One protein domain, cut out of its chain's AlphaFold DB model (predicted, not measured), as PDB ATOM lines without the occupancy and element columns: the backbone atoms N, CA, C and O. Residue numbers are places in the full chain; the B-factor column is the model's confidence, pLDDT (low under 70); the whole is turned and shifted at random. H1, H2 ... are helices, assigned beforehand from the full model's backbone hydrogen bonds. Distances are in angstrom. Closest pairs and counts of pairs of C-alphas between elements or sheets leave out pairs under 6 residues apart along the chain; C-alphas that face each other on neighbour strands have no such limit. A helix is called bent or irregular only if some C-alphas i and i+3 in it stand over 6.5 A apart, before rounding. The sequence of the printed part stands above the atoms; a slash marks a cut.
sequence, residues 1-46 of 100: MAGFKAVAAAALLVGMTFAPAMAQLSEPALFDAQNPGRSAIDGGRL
ATOM      1  N   MET A   1      58.879  74.875  78.914       59.62
ATOM      2  CA  MET A   1      59.319  76.130  78.250       59.62
ATOM      3  C   MET A   1      59.647  75.967  76.761       59.62
ATOM      4  O   MET A   1      59.405  76.905  76.017       59.62
ATOM      5  N   ALA A   2      60.163  74.819  76.294       68.50
ATOM      6  CA  ALA A   2      60.519  74.625  74.878       68.50
ATOM      7  C   ALA A   2      59.313  74.637  73.909       68.50
ATOM      8  O   ALA A   2      59.386  75.261  72.857       68.50
ATOM      9  N   GLY A   3      58.179  74.032  74.290       69.94
ATOM     10  CA  GLY A   3      56.983  73.978  73.432       69.94
ATOM     11  C   GLY A   3      56.374  75.349  73.115       69.94
ATOM     12  O   GLY A   3      56.009  75.612  71.976       69.94
ATOM     13  N   PHE A   4      56.353  76.266  74.087       77.31
ATOM     14  CA  PHE A   4      55.837  77.624  73.878       77.31
ATOM     15  C   PHE A   4      56.709  78.427  72.898       77.31
ATOM     16  O   PHE A   4      56.197  79.168  72.063       77.31
ATOM     17  N   LYS A   5      58.035  78.224  72.943       77.44
ATOM     18  CA  LYS A   5      58.979  78.836  71.995       77.44
ATOM     19  C   LYS A   5      58.805  78.292  70.573       77.44
ATOM     20  O   LYS A   5      58.901  79.060  69.624       77.44
ATOM     21  N   ALA A   6      58.508  76.998  70.428       82.12
ATOM     22  CA  ALA A   6      58.252  76.383  69.126       82.12
ATOM     23  C   ALA A   6      56.957  76.907  68.479       82.12
ATOM     24  O   ALA A   6      56.955  77.232  67.295       82.12
ATOM     25  N   VAL A   7      55.883  77.067  69.259       84.00
ATOM     26  CA  VAL A   7      54.616  77.643  68.772       84.00
ATOM     27  C   VAL A   7      54.796  79.105  68.353       84.00
ATOM     28  O   VAL A   7      54.329  79.496  67.285       84.00
ATOM     29  N   ALA A   8      55.529  79.901  69.139       81.94
ATOM     30  CA  ALA A   8      55.831  81.289  68.788       81.94
ATOM     31  C   ALA A   8      56.661  81.397  67.494       81.94
ATOM     32  O   ALA A   8      56.367  82.232  66.639       81.94
ATOM     33  N   ALA A   9      57.659  80.525  67.318       83.56
ATOM     34  CA  ALA A   9      58.466  80.482  66.100       83.56
ATOM     35  C   ALA A   9      57.635  80.089  64.867       83.56
ATOM     36  O   ALA A   9      57.762  80.716  63.817       83.56
ATOM     37  N   ALA A  10      56.743  79.102  65.002       84.25
ATOM     38  CA  ALA A  10      55.845  78.692  63.925       84.25
ATOM     39  C   ALA A  10      54.869  79.814  63.531       84.25
ATOM     40  O   ALA A  10      54.689  80.074  62.345       84.25
ATOM     41  N   ALA A  11      54.297  80.531  64.503       82.50
ATOM     42  CA  ALA A  11      53.400  81.655  64.234       82.50
ATOM     43  C   ALA A  11      54.101  82.804  63.484       82.50
ATOM     44  O   ALA A  11      53.530  83.372  62.555       82.50
ATOM     45  N   LEU A  12      55.355  83.114  63.836       82.38
ATOM     46  CA  LEU A  12      56.153  84.133  63.145       82.38
ATOM     47  C   LEU A  12      56.513  83.722  61.711       82.38
ATOM     48  O   LEU A  12      56.399  84.536  60.797       82.38
ATOM     49  N   LEU A  13      56.896  82.459  61.498       80.62
ATOM     50  CA  LEU A  13      57.191  81.917  60.166       80.62
ATOM     51  C   LEU A  13      55.953  81.909  59.256       80.62
ATOM     52  O   LEU A  13      56.041  82.283  58.085       80.62
ATOM     53  N   VAL A  14      54.788  81.541  59.795       77.44
ATOM     54  CA  VAL A  14      53.513  81.620  59.066       77.44
ATOM     55  C   VAL A  14      53.169  83.078  58.745       77.44
ATOM     56  O   VAL A  14      52.849  83.387  57.602       77.44
ATOM     57  N   GLY A  15      53.320  84.002  59.699       69.31
ATOM     58  CA  GLY A  15      53.087  85.432  59.470       69.31
ATOM     59  C   GLY A  15      53.980  86.039  58.378       69.31
ATOM     60  O   GLY A  15      53.491  86.786  57.533       69.31
ATOM     61  N   MET A  16      55.269  85.684  58.345       72.31
ATOM     62  CA  MET A  16      56.224  86.193  57.348       72.31
ATOM     63  C   MET A  16      55.967  85.681  55.926       72.31
ATOM     64  O   MET A  16      56.310  86.363  54.964       72.31
ATOM     65  N   THR A  17      55.363  84.501  55.777       64.44
ATOM     66  CA  THR A  17      55.098  83.891  54.463       64.44
ATOM     67  C   THR A  17      53.716  84.229  53.910       64.44
ATOM     68  O   THR A  17      53.568  84.357  52.697       64.44
ATOM     69  N   PHE A  18      52.714  84.443  54.770       58.72
ATOM     70  CA  PHE A  18      51.354  84.788  54.338       58.72
ATOM     71  C   PHE A  18      51.152  86.279  54.028       58.72
ATOM     72  O   PHE A  18      50.356  86.617  53.154       58.72
ATOM     73  N   ALA A  19      51.871  87.181  54.703       57.25
ATOM     74  CA  ALA A  19      51.730  88.624  54.502       57.25
ATOM     75  C   ALA A  19      51.969  89.116  53.053       57.25
ATOM     76  O   ALA A  19      51.152  89.903  52.572       57.25
ATOM     77  N   PRO A  20      53.014  88.673  52.316       58.16
ATOM     78  CA  PRO A  20      53.236  89.171  50.959       58.16
ATOM     79  C   PRO A  20      52.157  88.700  49.976       58.16
ATOM     80  O   PRO A  20      51.771  89.469  49.105       58.16
ATOM     81  N   ALA A  21      51.609  87.488  50.137       54.75
ATOM     82  CA  ALA A  21      50.579  86.951  49.241       54.75
ATOM     83  C   ALA A  21      49.251  87.726  49.326       54.75
ATOM     84  O   ALA A  21      48.558  87.883  48.322       54.75
ATOM     85  N   MET A  22      48.917  88.257  50.506       54.53
ATOM     86  CA  MET A  22      47.698  89.049  50.699       54.53
ATOM     87  C   MET A  22      47.843  90.494  50.205       54.53
ATOM     88  O   MET A  22      46.845  91.103  49.835       54.53
ATOM     89  N   ALA A  23      49.067  91.034  50.151       52.66
ATOM     90  CA  ALA A  23      49.320  92.367  49.596       52.66
ATOM     91  C   ALA A  23      49.128  92.410  48.068       52.66
ATOM     92  O   ALA A  23      48.664  93.417  47.539       52.66
ATOM     93  N   GLN A  24      49.395  91.298  47.370       53.69
ATOM     94  CA  GLN A  24      49.223  91.204  45.912       53.69
ATOM     95  C   GLN A  24      47.754  91.189  45.463       53.69
ATOM     96  O   GLN A  24      47.464  91.377  44.284       53.69
ATOM     97  N   LEU A  25      46.813  90.956  46.383       55.25
ATOM     98  CA  LEU A  25      45.379  90.906  46.084       55.25
ATOM     99  C   LEU A  25      44.725  92.298  46.064       55.25
ATOM    100  O   LEU A  25      43.575  92.421  45.648       55.25
ATOM    101  N   SER A  26      45.431  93.344  46.505       60.44
ATOM    102  CA  SER A  26      44.843  94.656  46.810       60.44
ATOM    103  C   SER A  26      45.526  95.840  46.126       60.44
ATOM    104  O   SER A  26      45.441  96.957  46.629       60.44
ATOM    105  N   GLU A  27      46.204  95.638  44.997       72.31
ATOM    106  CA  GLU A  27      46.853  96.734  44.269       72.31
ATOM    107  C   GLU A  27      46.033  97.140  43.036       72.31
ATOM    108  O   GLU A  27      46.312  96.679  41.924       72.31
ATOM    109  N   PRO A  28      45.033  98.035  43.183       72.50
ATOM    110  CA  PRO A  28      44.273  98.545  42.043       72.50
ATOM    111  C   PRO A  28      45.188  99.201  41.001       72.50
ATOM    112  O   PRO A  28      44.979  99.033  39.805       72.50
ATOM    113  N   ALA A  29      46.273  99.845  41.444       79.69
ATOM    114  CA  ALA A  29      47.270 100.443  40.560       79.69
ATOM    115  C   ALA A  29      48.001  99.412  39.678       79.69
ATOM    116  O   ALA A  29      48.325  99.707  38.529       79.69
ATOM    117  N   LEU A  30      48.245  98.200  40.188       83.88
ATOM    118  CA  LEU A  30      48.895  97.134  39.425       83.88
ATOM    119  C   LEU A  30      47.955  96.593  38.337       83.88
ATOM    120  O   LEU A  30      48.376  96.378  37.198       83.88
ATOM    121  N   PHE A  31      46.672  96.421  38.669       85.00
ATOM    122  CA  PHE A  31      45.654  96.028  37.698       85.00
ATOM    123  C   PHE A  31      45.479  97.090  36.610       85.00
ATOM    124  O   PHE A  31      45.472  96.737  35.432       85.00
ATOM    125  N   ASP A  32      45.400  98.370  36.983       84.44
ATOM    126  CA  ASP A  32      45.261  99.483  36.039       84.44
ATOM    127  C   ASP A  32      46.487  99.589  35.109       84.44
ATOM    128  O   ASP A  32      46.347  99.866  33.915       84.44
ATOM    129  N   ALA A  33      47.691  99.298  35.622       84.94
ATOM    130  CA  ALA A  33      48.921  99.254  34.828       84.94
ATOM    131  C   ALA A  33      48.938  98.093  33.817       84.94
ATOM    132  O   ALA A  33      49.387  98.263  32.683       84.94
ATOM    133  N   GLN A  34      48.440  96.916  34.206       89.88
ATOM    134  CA  GLN A  34      48.358  95.743  33.326       89.88
ATOM    135  C   GLN A  34      47.167  95.810  32.358       89.88
ATOM    136  O   GLN A  34      47.198  95.190  31.296       89.88
ATOM    137  N   ASN A  35      46.128  96.575  32.701       89.44
ATOM    138  CA  ASN A  35      44.883  96.692  31.949       89.44
ATOM    139  C   ASN A  35      44.577  98.168  31.638       89.44
ATOM    140  O   ASN A  35      43.597  98.719  32.148       89.44
ATOM    141  N   PRO A  36      45.379  98.828  30.781       87.00
ATOM    142  CA  PRO A  36      45.206 100.244  30.486       87.00
ATOM    143  C   PRO A  36      43.801 100.539  29.945       87.00
ATOM    144  O   PRO A  36      43.345  99.944  28.968       87.00
ATOM    145  N   GLY A  37      43.117 101.493  30.578       90.44
ATOM    146  CA  GLY A  37      41.740 101.874  30.243       90.44
ATOM    147  C   GLY A  37      40.657 101.039  30.929       90.44
ATOM    148  O   GLY A  37      39.476 101.266  30.673       90.44
ATOM    149  N   ARG A  38      41.028 100.111  31.814       92.25
ATOM    150  CA  ARG A  38      40.122  99.457  32.765       92.25
ATOM    151  C   ARG A  38      40.451  99.916  34.175       92.25
ATOM    152  O   ARG A  38      41.566 100.360  34.420       92.25
ATOM    153  N   SER A  39      39.469  99.832  35.068       88.00
ATOM    154  CA  SER A  39      39.645 100.241  36.457       88.00
ATOM    155  C   SER A  39      39.330  99.122  37.434       88.00
ATOM    156  O   SER A  39      38.243  98.543  37.388       88.00
ATOM    157  N   ALA A  40      40.260  98.849  38.346       87.62
ATOM    158  CA  ALA A  40      40.064  97.879  39.420       87.62
ATOM    159  C   ALA A  40      38.935  98.266  40.390       87.62
ATOM    160  O   ALA A  40      38.213  97.387  40.859       87.62
ATOM    161  N   ILE A  41      38.747  99.567  40.661       86.44
ATOM    162  CA  ILE A  41      37.687 100.049  41.569       86.44
ATOM    163  C   ILE A  41      36.280  99.811  41.005       86.44
ATOM    164  O   ILE A  41      35.343  99.599  41.767       86.44
ATOM    165  N   ASP A  42      36.160  99.749  39.677       85.19
ATOM    166  CA  ASP A  42      34.913  99.474  38.959       85.19
ATOM    167  C   ASP A  42      34.821  97.997  38.518       85.19
ATOM    168  O   ASP A  42      34.161  97.669  37.528       85.19
ATOM    169  N   GLY A  43      35.527  97.085  39.198       85.62
ATOM    170  CA  GLY A  43      35.483  95.648  38.900       85.62
ATOM    171  C   GLY A  43      36.038  95.275  37.521       85.62
ATOM    172  O   GLY A  43      35.606  94.296  36.916       85.62
ATOM    173  N   GLY A  44      36.966  96.070  36.984       88.56
ATOM    174  CA  GLY A  44      37.577  95.856  35.671       88.56
ATOM    175  C   GLY A  44      36.779  96.423  34.495       88.56
ATOM    176  O   GLY A  44      37.115  96.152  33.332       88.56
ATOM    177  N   ARG A  45      35.732  97.217  34.756       91.12
ATOM    178  CA  ARG A  45      34.989  97.936  33.711       91.12
ATOM    179  C   ARG A  45      35.892  98.954  33.004       91.12
ATOM    180  O   ARG A  45      36.889  99.418  33.558       91.12
ATOM    181  N   LEU A  46      35.555  99.266  31.751       92.31
ATOM    182  CA  LEU A  46      36.236 100.321  31.006       92.31
ATOM    183  C   LEU A  46      36.019 101.669  31.697       92.31
ATOM    184  O   LEU A  46      34.909 101.990  32.119       92.31
TER     185      LEU A  46
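This is residues 1 to 46 of the 100 residues of the protein "Lectin-like protein BA14k" of Bradyrhizobium ivorense (UniProt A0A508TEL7). One long helix, H1, sticks out as a shaft, and beyond its far end sits a small head made of the short helix H2 and a final stretch, residues 35 to 46, that folds back on itself. The printed part has 46 residues with two named helices, H1 then H2 along the chain, and no named strand; the class is all helix. The whole is extended, with a radius of gyration of the C-alphas of 18.2 A, and has the outline of a rod, its C-alphas spanning 58 by 14 by 8 A.

H1 holds residues 2 to 23 and runs 32.9 A from C-alpha 2 at (60.519, 74.625, 74.878) to C-alpha 23 at (49.320, 92.367, 49.596). H1 is irregular, but only just: C-alphas 17 and 20 are 6.6 A apart. H2 holds residues 28 to 34, measures 10.0 A from first to last C-alpha, and ends with C-alpha 34 at (48.358, 95.743, 33.326). Residues 35 to 46 hold no named element.

Residues 1 to 25, of which 2 to 23 belong to H1, stand free. A tight link of 4 residues joins H1 to H2, yet the two helices are apart, with no C-alpha of the one within 8 A of the other. After H2, residues 38 to 39 form a short antiparallel pairing with residues 45 to 46. In H2 every O i to N i+4 pair is within hydrogen-bond range; in H1, 16 of 18 are.

The C-alphas of Met 1 and Leu 46, the two farthest apart, are 57.9 A apart. The printed part has no cut; it begins at the chain's first residue and ends at residue 46 of 100. The mean pLDDT of the printed part is 76.5, and the model's confidence is under 70 at residues 1 to 3, residue 15 and residues 17 to 26.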